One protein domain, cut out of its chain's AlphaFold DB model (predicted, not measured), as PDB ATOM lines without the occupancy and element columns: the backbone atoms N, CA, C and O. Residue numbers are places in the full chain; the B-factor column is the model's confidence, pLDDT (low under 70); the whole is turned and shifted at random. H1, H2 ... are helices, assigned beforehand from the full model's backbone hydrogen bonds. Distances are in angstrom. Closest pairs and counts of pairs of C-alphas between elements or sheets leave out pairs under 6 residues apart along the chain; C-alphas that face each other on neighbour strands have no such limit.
ATOM      1  N   ALA A   2     129.506 159.807 130.160       59.47
ATOM      2  CA  ALA A   2     129.151 159.082 128.940       59.47
ATOM      3  C   ALA A   2     127.634 159.195 128.711       59.47
ATOM      4  O   ALA A   2     126.871 159.142 129.670       59.47
ATOM      5  N   LYS A   3     127.187 159.383 127.462       72.81
ATOM      6  CA  LYS A   3     125.752 159.364 127.142       72.81
ATOM      7  C   LYS A   3     125.247 157.932 127.307       72.81
ATOM      8  O   LYS A   3     125.495 157.108 126.429       72.81
ATOM      9  N   ILE A   4     124.545 157.636 128.399       73.62
ATOM     10  CA  ILE A   4     123.841 156.359 128.541       73.62
ATOM     11  C   ILE A   4     122.717 156.349 127.507       73.62
ATOM     12  O   ILE A   4     122.010 157.342 127.317       73.62
ATOM     13  N   LYS A   5     122.592 155.250 126.766       80.25
ATOM     14  CA  LYS A   5     121.573 155.107 125.729       80.25
ATOM     15  C   LYS A   5     120.371 154.397 126.336       80.25
ATOM     16  O   LYS A   5     120.412 153.184 126.514       80.25
ATOM     17  N   LEU A   6     119.319 155.151 126.643       81.50
ATOM     18  CA  LEU A   6     118.079 154.571 127.157       81.50
ATOM     19  C   LEU A   6     117.435 153.631 126.121       81.50
ATOM     20  O   LEU A   6     117.607 153.836 124.909       81.50
ATOM     21  N   PRO A   7     116.678 152.610 126.563       85.62
ATOM     22  CA  PRO A   7     115.948 151.731 125.659       85.62
ATOM     23  C   PRO A   7     115.017 152.527 124.736       85.62
ATOM     24  O   PRO A   7     114.307 153.426 125.183       85.62
ATOM     25  N   LYS A   8     114.952 152.174 123.442       89.12
ATOM     26  CA  LYS A   8     114.025 152.824 122.487       89.12
ATOM     27  C   LYS A   8     112.571 152.779 122.967       89.12
ATOM     28  O   LYS A   8     111.830 153.731 122.745       89.12
ATOM     29  N   GLN A   9     112.198 151.692 123.640       88.88
ATOM     30  CA  GLN A   9     110.866 151.518 124.205       88.88
ATOM     31  C   GLN A   9     110.540 152.582 125.261       88.88
ATOM     32  O   GLN A   9     109.428 153.085 125.267       88.88
ATOM     33  N   PHE A  10     111.511 153.002 126.082       86.75
ATOM     34  CA  PHE A  10     111.295 154.039 127.096       86.75
ATOM     35  C   PHE A  10     110.899 155.379 126.462       86.75
ATOM     36  O   PHE A  10     109.950 156.022 126.898       86.75
ATOM     37  N   HIS A  11     111.563 155.770 125.372       89.31
ATOM     38  CA  HIS A  11     111.192 156.973 124.623       89.31
ATOM     39  C   HIS A  11     109.802 156.864 123.979       89.31
ATOM     40  O   HIS A  11     109.059 157.843 123.972       89.31
ATOM     41  N   ALA A  12     109.454 155.692 123.438       92.31
ATOM     42  CA  ALA A  12     108.130 155.455 122.866       92.31
ATOM     43  C   ALA A  12     107.029 155.535 123.935       92.31
ATOM     44  O   ALA A  12     106.005 156.174 123.707       92.31
ATOM     45  N   ASP A  13     107.269 154.962 125.114       91.25
ATOM     46  CA  ASP A  13     106.328 154.997 126.230       91.25
ATOM     47  C   ASP A  13     106.166 156.419 126.790       91.25
ATOM     48  O   ASP A  13     105.044 156.843 127.054       91.25
ATOM     49  N   LEU A  14     107.249 157.203 126.889       91.62
ATOM     50  CA  LEU A  14     107.168 158.626 127.250       91.62
ATOM     51  C   LEU A  14     106.330 159.425 126.246       91.62
ATOM     52  O   LEU A  14     105.512 160.249 126.650       91.62
ATOM     53  N   ALA A  15     106.500 159.177 124.944       93.12
ATOM     54  CA  ALA A  15     105.707 159.835 123.909       93.12
ATOM     55  C   ALA A  15     104.222 159.438 123.987       93.12
ATOM     56  O   ALA A  15     103.350 160.299 123.866       93.12
ATOM     57  N   ALA A  16     103.930 158.159 124.239       93.44
ATOM     58  CA  ALA A  16     102.567 157.681 124.454       93.44
ATOM     59  C   ALA A  16     101.934 158.333 125.695       93.44
ATOM     60  O   ALA A  16     100.806 158.820 125.633       93.44
ATOM     61  N   LEU A  17     102.686 158.426 126.794       92.25
ATOM     62  CA  LEU A  17     102.233 159.052 128.033       92.25
ATOM     63  C   LEU A  17     102.026 160.568 127.878       92.25
ATOM     64  O   LEU A  17     101.073 161.121 128.425       92.25
ATOM     65  N   ALA A  18     102.858 161.239 127.079       92.62
ATOM     66  CA  ALA A  18     102.680 162.644 126.716       92.62
ATOM     67  C   ALA A  18     101.423 162.892 125.866       92.62
ATOM     68  O   ALA A  18     100.841 163.975 125.932       92.62
ATOM     69  N   ALA A  19     100.981 161.900 125.090       94.00
ATOM     70  CA  ALA A  19      99.743 161.955 124.313       94.00
ATOM     71  C   ALA A  19      98.494 161.531 125.112       94.00
ATOM     72  O   ALA A  19      97.376 161.699 124.628       94.00
ATOM     73  N   TYR A  20      98.654 161.002 126.329       95.00
ATOM     74  CA  TYR A  20      97.550 160.474 127.129       95.00
ATOM     75  C   TYR A  20      96.748 161.595 127.818       95.00
ATOM     76  O   TYR A  20      97.107 162.084 128.893       95.00
ATOM     77  N   GLU A  21      95.636 162.001 127.196       96.50
ATOM     78  CA  GLU A  21      94.765 163.090 127.672       96.50
ATOM     79  C   GLU A  21      94.269 162.941 129.125       96.50
ATOM     80  O   GLU A  21      94.319 163.935 129.856       96.50
ATOM     81  N   PRO A  22      93.882 161.748 129.624       96.19
ATOM     82  CA  PRO A  22      93.465 161.607 131.020       96.19
ATOM     83  C   PRO A  22      94.548 162.012 132.031       96.19
ATOM     84  O   PRO A  22      94.235 162.644 133.036       96.19
ATOM     85  N   ARG A  23      95.837 161.752 131.752       95.00
ATOM     86  CA  ARG A  23      96.937 162.227 132.617       95.00
ATOM     87  C   ARG A  23      97.078 163.747 132.577       95.00
ATOM     88  O   ARG A  23      97.312 164.363 133.614       95.00
ATOM     89  N   LYS A  24      96.939 164.376 131.405       95.75
ATOM     90  CA  LYS A  24      96.966 165.849 131.304       95.75
ATOM     91  C   LYS A  24      95.837 166.464 132.121       95.75
ATOM     92  O   LYS A  24      96.065 167.427 132.852       95.75
ATOM     93  N   ARG A  25      94.646 165.864 132.046       97.12
ATOM     94  CA  ARG A  25      93.496 166.281 132.845       97.12
ATOM     95  C   ARG A  25      93.747 166.100 134.345       97.12
ATOM     96  O   ARG A  25      93.446 167.017 135.101       97.12
ATOM     97  N   ALA A  26      94.378 164.999 134.753       96.75
ATOM     98  CA  ALA A  26      94.778 164.770 136.142       96.75
ATOM     99  C   ALA A  26      95.710 165.867 136.686       96.75
ATOM    100  O   ALA A  26      95.476 166.401 137.768       96.75
ATOM    101  N   ILE A  27      96.718 166.272 135.908       96.38
ATOM    102  CA  ILE A  27      97.600 167.394 136.270       96.38
ATOM    103  C   ILE A  27      96.811 168.702 136.372       96.38
ATOM    104  O   ILE A  27      97.036 169.485 137.293       96.38
ATOM    105  N   GLN A  28      95.893 168.948 135.438       97.19
ATOM    106  CA  GLN A  28      95.072 170.154 135.452       97.19
ATOM    107  C   GLN A  28      94.201 170.232 136.712       97.19
ATOM    108  O   GLN A  28      94.186 171.280 137.352       97.19
ATOM    109  N   TRP A  29      93.556 169.134 137.115       97.81
ATOM    110  CA  TRP A  29      92.806 169.066 138.371       97.81
ATOM    111  C   TRP A  29      93.672 169.436 139.576       97.81
ATOM    112  O   TRP A  29      93.280 170.283 140.375       97.81
ATOM    113  N   ILE A  30      94.895 168.900 139.666       96.88
ATOM    114  CA  ILE A  30      95.831 169.263 140.738       96.88
ATOM    115  C   ILE A  30      96.141 170.764 140.721       96.88
ATOM    116  O   ILE A  30      96.082 171.408 141.766       96.88
ATOM    117  N   LEU A  31      96.451 171.341 139.557       96.69
ATOM    118  CA  LEU A  31      96.769 172.769 139.421       96.69
ATOM    119  C   LEU A  31      95.570 173.679 139.741       96.69
ATOM    120  O   LEU A  31      95.740 174.764 140.289       96.69
ATOM    121  N   GLU A  32      94.350 173.225 139.463       96.81
ATOM    122  CA  GLU A  32      93.102 173.897 139.851       96.81
ATOM    123  C   GLU A  32      92.787 173.723 141.358       96.81
ATOM    124  O   GLU A  32      91.926 174.422 141.925       96.81
ATOM    125  N   GLY A  33      93.521 172.816 142.016       96.44
ATOM    126  CA  GLY A  33      93.314 172.325 143.373       96.44
ATOM    127  C   GLY A  33      91.965 171.628 143.529       96.44
ATOM    128  O   GLY A  33      91.243 171.874 144.491       96.44
ATOM    129  N   ASP A  34      91.572 170.853 142.528       96.81
ATOM    130  CA  ASP A  34      90.398 169.991 142.532       96.81
ATOM    131  C   ASP A  34      90.855 168.543 142.746       96.81
ATOM    132  O   ASP A  34      91.142 167.805 141.806       96.81
ATOM    133  N   PHE A  35      91.055 168.161 144.010       96.00
ATOM    134  CA  PHE A  35      91.701 166.889 144.341       96.00
ATOM    135  C   PHE A  35      90.753 165.688 144.276       96.00
ATOM    136  O   PHE A  35      91.234 164.576 144.082       96.00
ATOM    137  N   ASP A  36      89.436 165.879 144.379       95.38
ATOM    138  CA  ASP A  36      88.488 164.758 144.375       95.38
ATOM    139  C   ASP A  36      88.448 164.025 143.023       95.38
ATOM    140  O   ASP A  36      88.684 162.815 143.015       95.38
ATOM    141  N   PRO A  37      88.289 164.706 141.865       97.06
ATOM    142  CA  PRO A  37      88.354 164.039 140.563       97.06
ATOM    143  C   PRO A  37      89.719 163.404 140.285       97.06
ATOM    144  O   PRO A  37      89.801 162.363 139.637       97.06
ATOM    145  N   TYR A  38      90.800 164.008 140.789       96.81
ATOM    146  CA  TYR A  38      92.137 163.425 140.699       96.81
ATOM    147  C   TYR A  38      92.245 162.111 141.479       96.81
ATOM    148  O   TYR A  38      92.762 161.129 140.948       96.81
ATOM    149  N   LEU A  39      91.745 162.077 142.715       95.38
ATOM    150  CA  LEU A  39      91.756 160.879 143.552       95.38
ATOM    151  C   LEU A  39      90.866 159.777 142.964       95.38
ATOM    152  O   LEU A  39      91.280 158.618 142.920       95.38
ATOM    153  N   ASP A  40      89.701 160.135 142.424       96.00
ATOM    154  CA  ASP A  40      88.827 159.191 141.719       96.00
ATOM    155  C   ASP A  40      89.506 158.616 140.471       96.00
ATOM    156  O   ASP A  40      89.436 157.412 140.212       96.00
ATOM    157  N   TRP A  41      90.227 159.452 139.719       96.50
ATOM    158  CA  TRP A  41      91.021 158.995 138.584       96.50
ATOM    159  C   TRP A  41      92.160 158.069 139.012       96.50
ATOM    160  O   TRP A  41      92.357 157.038 138.371       96.50
ATOM    161  N   ILE A  42      92.880 158.379 140.096       94.56
ATOM    162  CA  ILE A  42      93.929 157.495 140.623       94.56
ATOM    163  C   ILE A  42      93.377 156.117 140.957       94.56
ATOM    164  O   ILE A  42      94.067 155.138 140.708       94.56
ATOM    165  N   GLU A  43      92.178 156.020 141.526       93.88
ATOM    166  CA  GLU A  43      91.576 154.736 141.899       93.88
ATOM    167  C   GLU A  43      90.988 153.968 140.710       93.88
ATOM    168  O   GLU A  43      90.969 152.736 140.728       93.88
ATOM    169  N   GLY A  44      90.504 154.692 139.700       94.56
ATOM    170  CA  GLY A  44      89.878 154.148 138.501       94.56
ATOM    171  C   GLY A  44      90.834 154.081 137.313       94.56
ATOM    172  O   GLY A  44      91.744 153.248 137.266       94.56
ATOM    173  N   ASP A  45      90.600 154.949 136.328       94.12
ATOM    174  CA  ASP A  45      91.270 154.922 135.024       94.12
ATOM    175  C   ASP A  45      92.794 155.058 135.117       94.12
ATOM    176  O   ASP A  45      93.517 154.445 134.334       94.12
ATOM    177  N   GLY A  46      93.304 155.843 136.066       93.75
ATOM    178  CA  GLY A  46      94.733 156.003 136.321       93.75
ATOM    179  C   GLY A  46      95.382 154.704 136.795       93.75
ATOM    180  O   GLY A  46      96.415 154.308 136.251       93.75
ATOM    181  N   TYR A  47      94.756 154.002 137.748       93.75
ATOM    182  CA  TYR A  47      95.207 152.679 138.192       93.75
ATOM    183  C   TYR A  47      95.124 151.653 137.063       93.75
ATOM    184  O   TYR A  47      96.081 150.921 136.814       93.75
ATOM    185  N   PHE A  48      93.993 151.616 136.352       94.69
ATOM    186  CA  PHE A  48      93.791 150.684 135.246       94.69
ATOM    187  C   PHE A  48      94.832 150.890 134.147       94.69
ATOM    188  O   PHE A  48      95.427 149.924 133.677       94.69
ATOM    189  N   ALA A  49      95.101 152.139 133.766       92.19
ATOM    190  CA  ALA A  49      96.096 152.451 132.752       92.19
ATOM    191  C   ALA A  49      97.522 152.076 133.199       92.19
ATOM    192  O   ALA A  49      98.323 151.662 132.365       92.19
ATOM    193  N   ALA A  50      97.829 152.175 134.497       88.81
ATOM    194  CA  ALA A  50      99.129 151.797 135.051       88.81
ATOM    195  C   ALA A  50      99.326 150.275 135.185       88.81
ATOM    196  O   ALA A  50     100.442 149.791 135.030       88.81
ATOM    197  N   HIS A  51      98.265 149.514 135.476       90.56
ATOM    198  CA  HIS A  51      98.378 148.098 135.857       90.56
ATOM    199  C   HIS A  51      97.653 147.116 134.928       90.56
ATOM    200  O   HIS A  51      97.739 145.905 135.127       90.56
ATOM    201  N   GLY A  52      96.907 147.608 133.939       94.56
ATOM    202  CA  GLY A  52      96.135 146.796 132.995       94.56
ATOM    203  C   GLY A  52      94.944 146.052 133.611       94.56
ATOM    204  O   GLY A  52      94.372 145.177 132.962       94.56
ATOM    205  N   LYS A  53      94.572 146.362 134.859       94.50
ATOM    206  CA  LYS A  53      93.457 145.733 135.579       94.50
ATOM    207  C   LYS A  53      92.780 146.721 136.530       94.50
ATOM    208  O   LYS A  53      93.449 147.637 137.014       94.50
ATOM    209  N   PRO A  54      91.472 146.566 136.811       93.69
ATOM    210  CA  PRO A  54      90.793 147.419 137.774       93.69
ATOM    211  C   PRO A  54      91.347 147.176 139.177       93.69
ATOM    212  O   PRO A  54      91.827 146.085 139.501       93.69
ATOM    213  N   ARG A  55      91.255 148.199 140.022       91.00
ATOM    214  CA  ARG A  55      91.601 148.076 141.431       91.00
ATOM    215  C   ARG A  55      90.539 147.232 142.139       91.00
ATOM    216  O   ARG A  55      89.355 147.536 142.053       91.00
ATOM    217  N   GLU A  56      90.963 146.180 142.836       90.38
ATOM    218  CA  GLU A  56      90.046 145.256 143.527       90.38
ATOM    219  C   GLU A  56      89.373 145.905 144.747       90.38
ATOM    220  O   GLU A  56      88.214 145.625 145.042       90.38
ATOM    221  N   LEU A  57      90.087 146.808 145.427       88.38
ATOM    222  CA  LEU A  57      89.615 147.528 146.605       88.38
ATOM    223  C   LEU A  57      89.819 149.032 146.418       88.38
ATOM    224  O   LEU A  57      90.927 149.480 146.104       88.38
ATOM    225  N   ARG A  58      88.752 149.803 146.643       90.69
ATOM    226  CA  ARG A  58      88.834 151.268 146.710       90.69
ATOM    227  C   ARG A  58      89.769 151.694 147.832       90.69
ATOM    228  O   ARG A  58      89.919 150.976 148.821       90.69
ATOM    229  N   LEU A  59      90.402 152.851 147.663       86.56
ATOM    230  CA  LEU A  59      91.164 153.430 148.760       86.56
ATOM    231  C   LEU A  59      90.177 153.857 149.846       86.56
ATOM    232  O   LEU A  59      89.140 154.461 149.564       86.56
ATOM    233  N   ASP A  60      90.503 153.548 151.094       84.62
ATOM    234  CA  ASP A  60      89.846 154.205 152.212       84.62
ATOM    235  C   ASP A  60      90.278 155.682 152.279       84.62
ATOM    236  O   ASP A  60      91.114 156.168 151.506       84.62
ATOM    237  N   ALA A  61      89.692 156.437 153.206       84.38
ATOM    238  CA  ALA A  61      89.973 157.864 153.313       84.38
ATOM    239  C   ALA A  61      91.458 158.162 153.629       84.38
ATOM    240  O   ALA A  61      91.992 159.177 153.183       84.38
ATOM    241  N   VAL A  62      92.144 157.260 154.342       80.56
ATOM    242  CA  VAL A  62      93.584 157.351 154.635       80.56
ATOM    243  C   VAL A  62      94.398 157.144 153.360       80.56
ATOM    244  O   VAL A  62      95.261 157.956 153.029       80.56
ATOM    245  N   GLY A  63      94.092 156.089 152.605       83.31
ATOM    246  CA  GLY A  63      94.733 155.755 151.343       83.31
ATOM    247  C   GLY A  63      94.565 156.853 150.298       83.31
ATOM    248  O   GLY A  63      95.517 157.154 149.577       83.31
ATOM    249  N   ARG A  64      93.402 157.515 150.260       89.31
ATOM    250  CA  ARG A  64      93.170 158.696 149.411       89.31
ATOM    251  C   ARG A  64      94.077 159.862 149.792       89.31
ATOM    252  O   ARG A  64      94.716 160.441 148.920       89.31
ATOM    253  N   LEU A  65      94.198 160.182 151.081       84.06
ATOM    254  CA  LEU A  65      95.131 161.222 151.536       84.06
ATOM    255  C   LEU A  65      96.581 160.868 151.194       84.06
ATOM    256  O   LEU A  65      97.325 161.732 150.738       84.06
ATOM    257  N   ARG A  66      96.974 159.599 151.359       81.50
ATOM    258  CA  ARG A  66      98.321 159.120 151.021       81.50
ATOM    259  C   ARG A  66      98.631 159.261 149.531       81.50
ATOM    260  O   ARG A  66      99.733 159.676 149.182       81.50
ATOM    261  N   ALA A  67      97.657 158.995 148.662       85.62
ATOM    262  CA  ALA A  67      97.818 159.098 147.214       85.62
ATOM    263  C   ALA A  67      98.198 160.514 146.734       85.62
ATOM    264  O   ALA A  67      98.803 160.650 145.675       85.62
ATOM    265  N   LEU A  68      97.921 161.570 147.515       87.19
ATOM    266  CA  LEU A  68      98.369 162.935 147.202       87.19
ATOM    267  C   LEU A  68      99.899 163.100 147.247       87.19
ATOM    268  O   LEU A  68     100.428 164.057 146.676       87.19
ATOM    269  N   PHE A  69     100.599 162.181 147.914       82.38
ATOM    270  CA  PHE A  69     102.050 162.201 148.129       82.38
ATOM    271  C   PHE A  69     102.785 161.104 147.374       82.38
ATOM    272  O   PHE A  69     104.006 161.031 147.457       82.38
ATOM    273  N   GLU A  70     102.061 160.257 146.650       79.44
ATOM    274  CA  GLU A  70     102.644 159.248 145.777       79.44
ATOM    275  C   GLU A  70     102.800 159.825 144.361       79.44
ATOM    276  O   GLU A  70     101.988 160.658 143.936       79.44
ATOM    277  N   PRO A  71     103.820 159.405 143.590       84.06
ATOM    278  CA  PRO A  71     103.904 159.764 142.183       84.06
ATOM    279  C   PRO A  71     102.673 159.237 141.445       84.06
ATOM    280  O   PRO A  71     102.118 158.199 141.812       84.06
ATOM    281  N   MET A  72     102.264 159.915 140.369       86.06
ATOM    282  CA  MET A  72     101.139 159.437 139.560       86.06
ATOM    283  C   MET A  72     101.347 157.965 139.143       86.06
ATOM    284  O   MET A  72     102.439 157.636 138.670       86.06
ATOM    285  N   PRO A  73     100.326 157.087 139.254       85.88
ATOM    286  CA  PRO A  73     100.491 155.643 139.051       85.88
ATOM    287  C   PRO A  73     101.151 155.265 137.722       85.88
ATOM    288  O   PRO A  73     102.002 154.382 137.680       85.88
ATOM    289  N   LEU A  74     100.807 155.974 136.644       87.12
ATOM    290  CA  LEU A  74     101.391 155.774 135.315       87.12
ATOM    291  C   LEU A  74     102.884 156.104 135.258       87.12
ATOM    292  O   LEU A  74     103.656 155.378 134.636       87.12
ATOM    293  N   ASP A  75     103.291 157.191 135.908       85.50
ATOM    294  CA  ASP A  75     104.689 157.615 135.952       85.50
ATOM    295  C   ASP A  75     105.508 156.616 136.777       85.50
ATOM    296  O   ASP A  75     106.603 156.220 136.375       85.50
ATOM    297  N   ALA A  76     104.945 156.168 137.905       80.75
ATOM    298  CA  ALA A  76     105.545 155.158 138.765       80.75
ATOM    299  C   ALA A  76     105.689 153.806 138.047       80.75
ATOM    300  O   ALA A  76     106.772 153.223 138.078       80.75
ATOM    301  N   ALA A  77     104.638 153.331 137.369       81.81
ATOM    302  CA  ALA A  77     104.670 152.089 136.598       81.81
ATOM    303  C   ALA A  77     105.720 152.154 135.484       81.81
ATOM    304  O   ALA A  77     106.552 151.257 135.372       81.81
ATOM    305  N   LEU A  78     105.770 153.259 134.730       81.19
ATOM    306  CA  LEU A  78     106.773 153.440 133.682       81.19
ATOM    307  C   LEU A  78     108.203 153.412 134.238       81.19
ATOM    308  O   LEU A  78     109.085 152.782 133.647       81.19
ATOM    309  N   ALA A  79     108.439 154.087 135.365       75.69
ATOM    310  CA  ALA A  79     109.744 154.103 136.012       75.69
ATOM    311  C   ALA A  79     110.154 152.701 136.494       75.69
ATOM    312  O   ALA A  79     111.273 152.271 136.226       75.69
ATOM    313  N   VAL A  80     109.252 151.971 137.155       72.81
ATOM    314  CA  VAL A  80     109.524 150.625 137.685       72.81
ATOM    315  C   VAL A  80     109.745 149.616 136.556       72.81
ATOM    316  O   VAL A  80     110.774 148.941 136.537       72.81
ATOM    317  N   ASP A  81     108.835 149.551 135.583       76.00
ATOM    318  CA  ASP A  81     108.832 148.510 134.549       76.00
ATOM    319  C   ASP A  81     109.983 148.646 133.551       76.00
ATOM    320  O   ASP A  81     110.437 147.656 132.970       76.00
ATOM    321  N   ARG A  82     110.439 149.878 133.290       75.62
ATOM    322  CA  ARG A  82     111.438 150.141 132.241       75.62
ATOM    323  C   ARG A  82     112.833 150.391 132.761       75.62
ATOM    324  O   ARG A  82     113.780 150.142 132.017       75.62
ATOM    325  N   LEU A  83     112.960 150.895 133.985       67.12
ATOM    326  CA  LEU A  83     114.262 151.193 134.562       67.12
ATOM    327  C   LEU A  83     114.738 150.091 135.514       67.12
ATOM    328  O   LEU A  83     115.944 149.955 135.668       67.12
ATOM    329  N   GLY A  84     113.852 149.252 136.068       68.88
ATOM    330  CA  GLY A  84     114.235 148.065 136.847       68.88
ATOM    331  C   GLY A  84     115.350 148.334 137.871       68.88
ATOM    332  O   GLY A  84     115.272 149.283 138.652       68.88
ATOM    333  N   ASP A  85     116.415 147.526 137.823       69.81
ATOM    334  CA  ASP A  85     117.617 147.657 138.665       69.81
ATOM    335  C   ASP A  85     118.727 148.534 138.039       69.81
ATOM    336  O   ASP A  85     119.906 148.362 138.358       69.81
ATOM    337  N   ALA A  86     118.381 149.461 137.134       66.75
ATOM    338  CA  ALA A  86     119.344 150.316 136.439       66.75
ATOM    339  C   ALA A  86     120.302 151.054 137.390       66.75
ATOM    340  O   ALA A  86     119.985 151.393 138.541       66.75
ATOM    341  N   GLY A  87     121.500 151.328 136.868       65.00
ATOM    342  CA  GLY A  87     122.520 152.088 137.577       65.00
ATOM    343  C   GLY A  87     122.060 153.517 137.880       65.00
ATOM    344  O   GLY A  87     121.202 154.082 137.209       65.00
ATOM    345  N   LEU A  88     122.665 154.130 138.892       59.75
ATOM    346  CA  LEU A  88     122.325 155.473 139.369       59.75
ATOM    347  C   LEU A  88     122.352 156.547 138.269       59.75
ATOM    348  O   LEU A  88     121.412 157.325 138.127       59.75
ATOM    349  N   ASP A  89     123.428 156.556 137.482       67.38
ATOM    350  CA  ASP A  89     123.618 157.503 136.386       67.38
ATOM    351  C   ASP A  89     122.566 157.293 135.288       67.38
ATOM    352  O   ASP A  89     122.117 158.248 134.655       67.38
ATOM    353  N   GLU A  90     122.129 156.045 135.088       70.38
ATOM    354  CA  GLU A  90     121.096 155.690 134.115       70.38
ATOM    355  C   GLU A  90     119.722 156.165 134.585       70.38
ATOM    356  O   GLU A  90     118.983 156.746 133.794       70.38
ATOM    357  N   LEU A  91     119.414 155.999 135.875       70.75
ATOM    358  CA  LEU A  91     118.190 156.505 136.496       70.75
ATOM    359  C   LEU A  91     118.126 158.034 136.462       70.75
ATOM    360  O   LEU A  91     117.106 158.587 136.062       70.75
ATOM    361  N   ALA A  92     119.211 158.722 136.826       68.75
ATOM    362  CA  ALA A  92     119.274 160.183 136.791       68.75
ATOM    363  C   ALA A  92     119.132 160.716 135.357       68.75
ATOM    364  O   ALA A  92     118.402 161.676 135.105       68.75
ATOM    365  N   GLN A  93     119.782 160.062 134.390       74.50
ATOM    366  CA  GLN A  93     119.644 160.432 132.988       74.50
ATOM    367  C   GLN A  93     118.235 160.129 132.445       74.50
ATOM    368  O   GLN A  93     117.714 160.924 131.660       74.50
ATOM    369  N   ALA A  94     117.614 159.016 132.852       76.25
ATOM    370  CA  ALA A  94     116.244 158.656 132.491       76.25
ATOM    371  C   ALA A  94     115.217 159.638 133.044       76.25
ATOM    372  O   ALA A  94     114.375 160.110 132.286       76.25
ATOM    373  N   ASP A  95     115.318 159.985 134.326       75.00
ATOM    374  CA  ASP A  95     114.457 160.972 134.975       75.00
ATOM    375  C   ASP A  95     114.592 162.346 134.306       75.00
ATOM    376  O   ASP A  95     113.580 162.951 133.957       75.00
ATOM    377  N   ARG A  96     115.819 162.792 133.994       76.88
ATOM    378  CA  ARG A  96     116.032 164.040 133.246       76.88
ATOM    379  C   ARG A  96     115.346 164.014 131.879       76.88
ATOM    380  O   ARG A  96     114.577 164.916 131.566       76.88
ATOM    381  N   ILE A  97     115.594 162.969 131.085       82.25
ATOM    382  CA  ILE A  97     114.980 162.810 129.756       82.25
ATOM    383  C   ILE A  97     113.451 162.766 129.865       82.25
ATOM    384  O   ILE A  97     112.754 163.366 129.048       82.25
ATOM    385  N   ALA A  98     112.921 162.079 130.875       84.81
ATOM    386  CA  ALA A  98     111.489 161.988 131.101       84.81
ATOM    387  C   ALA A  98     110.880 163.342 131.481       84.81
ATOM    388  O   ALA A  98     109.849 163.705 130.927       84.81
ATOM    389  N   ARG A  99     111.525 164.130 132.349       82.75
ATOM    390  CA  ARG A  99     111.061 165.478 132.724       82.75
ATOM    391  C   ARG A  99     111.135 166.483 131.576       82.75
ATOM    392  O   ARG A  99     110.268 167.347 131.483       82.75
ATOM    393  N   GLU A 100     112.140 166.367 130.709       84.31
ATOM    394  CA  GLU A 100     112.244 167.164 129.479       84.31
ATOM    395  C   GLU A 100     111.119 166.821 128.491       84.31
ATOM    396  O   GLU A 100     110.559 167.710 127.853       84.31
ATOM    397  N   ALA A 101     110.773 165.536 128.373       88.50
ATOM    398  CA  ALA A 101     109.744 165.062 127.450       88.50
ATOM    399  C   ALA A 101     108.314 165.240 127.982       88.50
ATOM    400  O   ALA A 101     107.376 165.403 127.199       88.50
ATOM    401  N   LEU A 102     108.130 165.170 129.300       88.00
ATOM    402  CA  LEU A 102     106.829 165.053 129.938       88.00
ATOM    403  C   LEU A 102     106.744 165.962 131.172       88.00
ATOM    404  O   LEU A 102     107.362 165.684 132.206       88.00
ATOM    405  N   PRO A 103     105.928 167.032 131.113       86.50
ATOM    406  CA  PRO A 103     105.730 167.914 132.249       86.50
ATOM    407  C   PRO A 103     105.301 167.139 133.496       86.50
ATOM    408  O   PRO A 103     104.405 166.285 133.446       86.50
ATOM    409  N   ARG A 104     105.939 167.485 134.621       87.19
ATOM    410  CA  ARG A 104     105.641 166.940 135.955       87.19
ATOM    411  C   ARG A 104     105.841 165.421 136.078       87.19
ATOM    412  O   ARG A 104     105.233 164.811 136.948       87.19
ATOM    413  N   PHE A 105     106.661 164.811 135.219       86.88
ATOM    414  CA  PHE A 105     106.951 163.380 135.314       86.88
ATOM    415  C   PHE A 105     107.495 162.991 136.692       86.88
ATOM    416  O   PHE A 105     108.403 163.644 137.211       86.88
ATOM    417  N   GLY A 106     106.925 161.934 137.268       81.44
ATOM    418  CA  GLY A 106     107.330 161.372 138.554       81.44
ATOM    419  C   GLY A 106     106.983 162.241 139.764       81.44
ATOM    420  O   GLY A 106     107.426 161.920 140.861       81.44
ATOM    421  N   GLN A 107     106.216 163.323 139.582       85.44
ATOM    422  CA  GLN A 107     105.778 164.190 140.674       85.44
ATOM    423  C   GLN A 107     104.430 163.719 141.235       85.44
ATOM    424  O   GLN A 107     103.519 163.345 140.493       85.44
ATOM    425  N   SER A 108     104.308 163.775 142.554       88.00
ATOM    426  CA  SER A 108     103.057 163.648 143.299       88.00
ATOM    427  C   SER A 108     102.164 164.880 143.130       88.00
ATOM    428  O   SER A 108     102.622 165.957 142.728       88.00
ATOM    429  N   ALA A 109     100.880 164.759 143.487       91.31
ATOM    430  CA  ALA A 109      99.976 165.911 143.519       91.31
ATOM    431  C   ALA A 109     100.500 167.025 144.434       91.31
ATOM    432  O   ALA A 109     100.412 168.204 144.087       91.31
ATOM    433  N   PHE A 110     101.102 166.653 145.563       90.69
ATOM    434  CA  PHE A 110     101.743 167.593 146.468       90.69
ATOM    435  C   PHE A 110     102.886 168.358 145.817       90.69
ATOM    436  O   PHE A 110     102.903 169.582 145.889       90.69
ATOM    437  N   GLU A 111     103.822 167.679 145.152       88.88
ATOM    438  CA  GLU A 111     104.945 168.338 144.475       88.88
ATOM    439  C   GLU A 111     104.474 169.248 143.338       88.88
ATOM    440  O   GLU A 111     105.003 170.348 143.161       88.88
ATOM    441  N   ILE A 112     103.460 168.818 142.582       92.50
ATOM    442  CA  ILE A 112     102.858 169.623 141.515       92.50
ATOM    443  C   ILE A 112     102.235 170.891 142.110       92.50
ATOM    444  O   ILE A 112     102.545 171.994 141.653       92.50
ATOM    445  N   ALA A 113     101.427 170.761 143.165       95.00
ATOM    446  CA  ALA A 113     100.822 171.890 143.868       95.00
ATOM    447  C   ALA A 113     101.888 172.815 144.492       95.00
ATOM    448  O   ALA A 113     101.846 174.035 144.310       95.00
ATOM    449  N   MET A 114     102.902 172.238 145.144       93.00
ATOM    450  CA  MET A 114     104.063 172.919 145.732       93.00
ATOM    451  C   MET A 114     104.869 173.709 144.695       93.00
ATOM    452  O   MET A 114     105.484 174.717 145.029       93.00
ATOM    453  N   ARG A 115     104.854 173.298 143.428       93.12
ATOM    454  CA  ARG A 115     105.543 174.006 142.344       93.12
ATOM    455  C   ARG A 115     104.639 174.946 141.552       93.12
ATOM    456  O   ARG A 115     105.178 175.779 140.834       93.12
ATOM    457  N   ALA A 116     103.315 174.856 141.676       94.56
ATOM    458  CA  ALA A 116     102.375 175.756 141.001       94.56
ATOM    459  C   ALA A 116     102.631 177.221 141.394       94.56
ATOM    460  O   ALA A 116     102.981 177.491 142.544       94.56
ATOM    461  N   ASP A 117     102.498 178.163 140.462       93.06
ATOM    462  CA  ASP A 117     102.948 179.550 140.663       93.06
ATOM    463  C   ASP A 117     102.019 180.379 141.540       93.06
ATOM    464  O   ASP A 117     102.493 181.062 142.443       93.06
ATOM    465  N   ASP A 118     100.709 180.240 141.358       91.88
ATOM    466  CA  ASP A 118      99.701 181.004 142.099       91.88
ATOM    467  C   ASP A 118      99.509 180.548 143.559       91.88
ATOM    468  O   ASP A 118      98.841 181.221 144.340       91.88
ATOM    469  N   GLY A 119     100.065 179.390 143.933       93.69
ATOM    470  CA  GLY A 119      99.919 178.796 145.263       93.69
ATOM    471  C   GLY A 119      98.503 178.317 145.608       93.69
ATOM    472  O   GLY A 119      98.307 177.781 146.697       93.69
ATOM    473  N   LYS A 120      97.527 178.437 144.700       96.12
ATOM    474  CA  LYS A 120      96.121 178.083 144.948       96.12
ATOM    475  C   LYS A 120      95.963 176.590 145.214       96.12
ATOM    476  O   LYS A 120      95.362 176.201 146.214       96.12
ATOM    477  N   ALA A 121      96.534 175.765 144.337       96.44
ATOM    478  CA  ALA A 121      96.561 174.312 144.494       96.44
ATOM    479  C   ALA A 121      97.184 173.902 145.832       96.44
ATOM    480  O   ALA A 121      96.648 173.065 146.554       96.44
ATOM    481  N   PHE A 122      98.302 174.539 146.178       96.38
ATOM    482  CA  PHE A 122      99.029 174.263 147.407       96.38
ATOM    483  C   PHE A 122      98.217 174.627 148.652       96.38
ATOM    484  O   PHE A 122      98.087 173.803 149.551       96.38
ATOM    485  N   SER A 123      97.605 175.814 148.674       96.56
ATOM    486  CA  SER A 123      96.733 176.247 149.769       96.56
ATOM    487  C   SER A 123      95.583 175.270 149.993       96.56
ATOM    488  O   SER A 123      95.363 174.836 151.118       96.56
ATOM    489  N   LYS A 124      94.888 174.870 148.923       96.25
ATOM    490  CA  LYS A 124      93.786 173.907 149.020       96.25
ATOM    491  C   LYS A 124      94.244 172.535 149.511       96.25
ATOM    492  O   LYS A 124      93.529 171.893 150.272       96.25
ATOM    493  N   LEU A 125      95.434 172.086 149.106       94.69
ATOM    494  CA  LEU A 125      96.000 170.842 149.622       94.69
ATOM    495  C   LEU A 125      96.251 170.952 151.126       94.69
ATOM    496  O   LEU A 125      95.872 170.057 151.875       94.69
ATOM    497  N   LEU A 126      96.840 172.058 151.587       93.19
ATOM    498  CA  LEU A 126      97.038 172.294 153.015       93.19
ATOM    499  C   LEU A 126      95.712 172.407 153.781       93.19
ATOM    500  O   LEU A 126      95.644 171.978 154.929       93.19
ATOM    501  N   ASP A 127      94.651 172.926 153.158       93.75
ATOM    502  CA  ASP A 127      93.306 172.948 153.742       93.75
ATOM    503  C   ASP A 127      92.737 171.535 153.921       93.75
ATOM    504  O   ASP A 127      92.219 171.216 154.993       93.75
ATOM    505  N   LEU A 128      92.903 170.660 152.923       91.38
ATOM    506  CA  LEU A 128      92.574 169.237 153.057       91.38
ATOM    507  C   LEU A 128      93.413 168.581 154.156       91.38
ATOM    508  O   LEU A 128      92.891 167.839 154.981       91.38
ATOM    509  N   TRP A 129      94.709 168.894 154.207       88.25
ATOM    510  CA  TRP A 129      95.633 168.341 155.192       88.25
ATOM    511  C   TRP A 129      95.289 168.766 156.623       88.25
ATOM    512  O   TRP A 129      95.365 167.961 157.551       88.25
ATOM    513  N   LYS A 130      94.918 170.028 156.841       89.88
ATOM    514  CA  LYS A 130      94.615 170.545 158.180       89.88
ATOM    515  C   LYS A 130      93.193 170.214 158.641       89.88
ATOM    516  O   LYS A 130      92.892 170.454 159.808       89.88
ATOM    517  N   ALA A 131      92.337 169.688 157.762       92.50
ATOM    518  CA  ALA A 131      90.964 169.343 158.098       92.50
ATOM    519  C   ALA A 131      90.915 168.374 159.297       92.50
ATOM    520  O   ALA A 131      91.681 167.404 159.327       92.50
ATOM    521  N   PRO A 132      90.016 168.581 160.276       93.00
ATOM    522  CA  PRO A 132      89.879 167.686 161.424       93.00
ATOM    523  C   PRO A 132      89.666 166.213 161.049       93.00
ATOM    524  O   PRO A 132      90.256 165.333 161.670       93.00
ATOM    525  N   SER A 133      88.890 165.932 160.000       89.44
ATOM    526  CA  SER A 133      88.704 164.573 159.480       89.44
ATOM    527  C   SER A 133      90.015 163.968 158.974       89.44
ATOM    528  O   SER A 133      90.345 162.840 159.328       89.44
ATOM    529  N   ALA A 134      90.814 164.729 158.223       86.62
ATOM    530  CA  ALA A 134      92.130 164.283 157.779       86.62
ATOM    531  C   ALA A 134      93.077 164.055 158.964       86.62
ATOM    532  O   ALA A 134      93.745 163.027 159.022       86.62
ATOM    533  N   ARG A 135      93.098 164.956 159.955       88.06
ATOM    534  CA  ARG A 135      93.884 164.787 161.191       88.06
ATOM    535  C   ARG A 135      93.490 163.515 161.945       88.06
ATOM    536  O   ARG A 135      94.375 162.755 162.329       88.06
ATOM    537  N   TYR A 136      92.193 163.251 162.083       86.44
ATOM    538  CA  TYR A 136      91.658 162.044 162.718       86.44
ATOM    539  C   TYR A 136      92.112 160.770 161.998       86.44
ATOM    540  O   TYR A 136      92.581 159.823 162.631       86.44
ATOM    541  N   LEU A 137      92.042 160.776 160.665       80.94
ATOM    542  CA  LEU A 137      92.524 159.687 159.817       80.94
ATOM    543  C   LEU A 137      94.049 159.527 159.887       80.94
ATOM    544  O   LEU A 137      94.546 158.417 159.854       80.94
ATOM    545  N   ARG A 138      94.839 160.585 160.074       76.62
ATOM    546  CA  ARG A 138      96.295 160.426 160.278       76.62
ATOM    547  C   ARG A 138      96.675 159.884 161.648       76.62
ATOM    548  O   ARG A 138      97.706 159.237 161.804       76.62
ATOM    549  N   GLY A 139      95.828 160.095 162.653       59.34
ATOM    550  CA  GLY A 139      95.936 159.359 163.912       59.34
ATOM    551  C   GLY A 139      95.772 157.844 163.720       59.34
ATOM    552  O   GLY A 139      96.040 157.090 164.648       59.34
ATOM    553  N   SER A 140      95.323 157.408 162.534       51.84
ATOM    554  CA  SER A 140      94.898 156.053 162.218       51.84
ATOM    555  C   SER A 140      95.957 155.173 161.543       51.84
ATOM    556  O   SER A 140      95.669 154.020 161.252       51.84
ATOM    557  N   ASP A 141      97.128 155.674 161.184       53.88
ATOM    558  CA  ASP A 141      98.041 154.858 160.386       53.88
ATOM    559  C   ASP A 141      99.476 155.076 160.869       53.88
ATOM    560  O   ASP A 141      99.971 156.206 160.785       53.88
ATOM    561  N   PRO A 142     100.166 154.033 161.378       48.94
ATOM    562  CA  PRO A 142     101.601 154.095 161.629       48.94
ATOM    563  C   PRO A 142     102.348 154.602 160.391       48.94
ATOM    564  O   PRO A 142     103.269 155.399 160.517       48.94
ATOM    565  N   TRP A 143     101.864 154.248 159.196       45.12
ATOM    566  CA  TRP A 143     102.341 154.711 157.899       45.12
ATOM    567  C   TRP A 143     101.789 156.068 157.465       45.12
ATOM    568  O   TRP A 143     102.081 156.457 156.355       45.12
ATOM    569  N   THR A 144     101.012 156.811 158.255       46.16
ATOM    570  CA  THR A 144     100.804 158.264 158.039       46.16
ATOM    571  C   THR A 144     101.497 159.105 159.099       46.16
ATOM    572  O   THR A 144     101.876 160.242 158.820       46.16
ATOM    573  N   LYS A 145     101.742 158.533 160.284       48.72
ATOM    574  CA  LYS A 145     102.689 159.074 161.267       48.72
ATOM    575  C   LYS A 145     104.115 159.054 160.741       48.72
ATOM    576  O   LYS A 145     104.850 160.015 160.937       48.72
ATOM    577  N   GLU A 146     104.453 157.959 160.067       41.22
ATOM    578  CA  GLU A 146     105.747 157.694 159.454       41.22
ATOM    579  C   GLU A 146     105.688 157.637 157.925       41.22
ATOM    580  O   GLU A 146     106.660 157.195 157.320       41.22
ATOM    581  N   ALA A 147     104.564 158.036 157.300       37.06
ATOM    582  CA  ALA A 147     104.374 157.964 155.845       37.06
ATOM    583  C   ALA A 147     105.642 158.369 155.137       37.06
ATOM    584  O   ALA A 147     106.056 159.513 155.240       37.06
ATOM    585  N   ASP A 148     106.243 157.422 154.435       38.34
ATOM    586  CA  ASP A 148     107.236 157.681 153.419       38.34
ATOM    587  C   ASP A 148     106.548 158.539 152.353       38.34
ATOM    588  O   ASP A 148     105.837 158.026 151.484       38.34
ATOM    589  N   TRP A 149     106.717 159.858 152.432       42.91
ATOM    590  CA  TRP A 149     106.279 160.783 151.391       42.91
ATOM    591  C   TRP A 149     107.173 160.533 150.180       42.91
ATOM    592  O   TRP A 149     108.259 161.101 150.050       42.91
ATOM    593  N   LYS A 150     106.762 159.610 149.308       39.47
ATOM    594  CA  LYS A 150     107.480 159.307 148.070       39.47
ATOM    595  C   LYS A 150     107.249 160.417 147.048       39.47
ATOM    596  O   LYS A 150     106.469 160.277 146.119       39.47
ATOM    597  N   GLY A 151     108.023 161.482 147.199       34.81
ATOM    598  CA  GLY A 151     108.234 162.526 146.199       34.81
ATOM    599  C   GLY A 151     109.126 163.609 146.797       34.81
ATOM    600  O   GLY A 151     108.645 164.496 147.487       34.81
ATOM    601  N   PHE A 152     110.454 163.485 146.727       38.41
ATOM    602  CA  PHE A 152     111.219 163.987 145.585       38.41
ATOM    603  C   PHE A 152     112.456 163.105 145.284       38.41
ATOM    604  O   PHE A 152     113.283 162.846 146.162       38.41
ATOM    605  N   ASN A 153     112.639 162.689 144.021       41.41
ATOM    606  CA  ASN A 153     113.724 161.821 143.509       41.41
ATOM    607  C   ASN A 153     115.157 162.415 143.571       41.41
ATOM    608  O   ASN A 153     116.045 161.951 142.863       41.41
ATOM    609  N   ALA A 154     115.436 163.406 144.423       37.72
ATOM    610  CA  ALA A 154     116.794 163.944 144.572       37.72
ATOM    611  C   ALA A 154     117.686 163.081 145.484       37.72
ATOM    612  O   ALA A 154     118.896 163.043 145.275       37.72
ATOM    613  N   HIS A 155     117.121 162.338 146.451       31.73
ATOM    614  CA  HIS A 155     117.939 161.502 147.356       31.73
ATOM    615  C   HIS A 155     118.261 160.109 146.807       31.73
ATOM    616  O   HIS A 155     119.228 159.477 147.227       31.73
ATOM    617  N   ILE A 156     117.513 159.648 145.800       38.34
ATOM    618  CA  ILE A 156     117.760 158.352 145.143       38.34
ATOM    619  C   ILE A 156     119.149 158.320 144.477       38.34
ATOM    620  O   ILE A 156     119.725 157.243 144.321       38.34
ATOM    621  N   ALA A 157     119.731 159.487 144.178       37.06
ATOM    622  CA  ALA A 157     120.972 159.624 143.433       37.06
ATOM    623  C   ALA A 157     122.280 159.578 144.260       37.06
ATOM    624  O   ALA A 157     123.339 159.557 143.656       37.06
ATOM    625  N   LEU A 158     122.296 159.583 145.603       40.50
ATOM    626  CA  LEU A 158     123.548 159.954 146.313       40.50
ATOM    627  C   LEU A 158     124.157 158.936 147.284       40.50
ATOM    628  O   LEU A 158     125.304 159.114 147.682       40.50
ATOM    629  N   LYS A 159     123.485 157.824 147.624       36.81
ATOM    630  CA  LYS A 159     124.046 156.822 148.569       36.81
ATOM    631  C   LYS A 159     124.206 155.401 148.015       36.81
ATOM    632  O   LYS A 159     124.265 154.435 148.775       36.81
ATOM    633  N   ARG A 160     124.302 155.243 146.693       41.06
ATOM    634  CA  ARG A 160     124.535 153.942 146.027       41.06
ATOM    635  C   ARG A 160     126.002 153.716 145.611       41.06
ATOM    636  O   ARG A 160     126.262 153.041 144.626       41.06
ATOM    637  N   ALA A 161     126.954 154.211 146.410       39.75
ATOM    638  CA  ALA A 161     128.389 153.902 146.303       39.75
ATOM    639  C   ALA A 161     128.876 152.789 147.269       39.75
ATOM    640  O   ALA A 161     130.077 152.562 147.374       39.75
ATOM    641  N   GLY A 162     127.970 152.085 147.968       39.84
ATOM    642  CA  GLY A 162     128.318 150.936 148.825       39.84
ATOM    643  C   GLY A 162     127.617 150.908 150.189       39.84
ATOM    644  O   GLY A 162     128.179 151.336 151.184       39.84
TER     645      GLY A 162
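Overview. This is residues 2 to 162 of the 471 residues of an uncharacterized protein of Curvibacter sp. PD_MW3 (UniProt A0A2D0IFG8). Short helices, mostly crossed where they touch, make a body with two ends: at one end H1, H6 and H7 form a loose three-helix bundle, and at the other the helical hairpin H2 and H3 has H8 and H9 packed on H2, and H5 and then H10 beyond H3. H4 packs on H6 between these ends, and a tail, residues 146 to 162, runs from H11 back toward the end of the body with H7. The printed part has 161 residues with eleven named helices, H1 to H11 in chain order, and no named strand; the class is all helix. It is compact, with a radius of gyration of the C-alphas of 16.4 A, and spans 51 by 39 by 37 A.

Along the chain. H1, residues 8 to 19, begins at C-alpha 8 (114.025, 152.824, 122.487) and is 17.0 A long. H2, residues 21 to 32, measures 16.4 A, and H3 holds residues 35 to 43. H4 is residues 45 to 51 and H5 residues 61 to 67. H6, residues 73 to 83, measures 15.2 A. H7, residues 88 to 101, is the longest at 19.8 A. H8 is residues 109 to 115; H9, residues 120 to 130, measures 15.3 A. H10 is residues 132 to 138, and H11, residues 142 to 145, ends at C-alpha 145 (102.689, 159.074, 161.267).

Arrangement. H1, H6 and H7 are an up and down bundle, each running against the one before it in the chain. H1, with residues 14 to 18 alone, touches H7, C-alphas Leu 14 and Ala 98 being closest at 6.7 A. H1 and H6 are close but not clearly touching, Phe 10 and Arg 82 having the closest C-alphas, 6.5 A. H4 touches H6 at a shallow tilt of 19 degrees, the same way; the closest C-alphas, Ala 50 and Leu 74, are 4.6 A apart. The hub is H2, touching H3, H8 and H9. H2 and H3 form a helical hairpin, closest at the C-alphas of Ala 26 and Tyr 38, 5.4 A. H8 touches H9 at a steep tilt of 50 degrees, C-alphas Ala 113 and Phe 122 being closest at 4.6 A. H5 touches H10, C-alphas Val 62 and Leu 137 being closest at 5.8 A. H11 touches no helix. Every O i to N i+4 pair is within hydrogen-bond range in H1 to H10; H11 is too short for one.

Size, cuts and confidence. The C-alphas farthest apart, of Ala 2 and Pro 132, are 51.7 A apart. The printed part has no cut and no long link. Mean pLDDT of the printed part is 80.6; residue 2, residues 83 to 89, residue 92 and residues 139 to 162 are under 70.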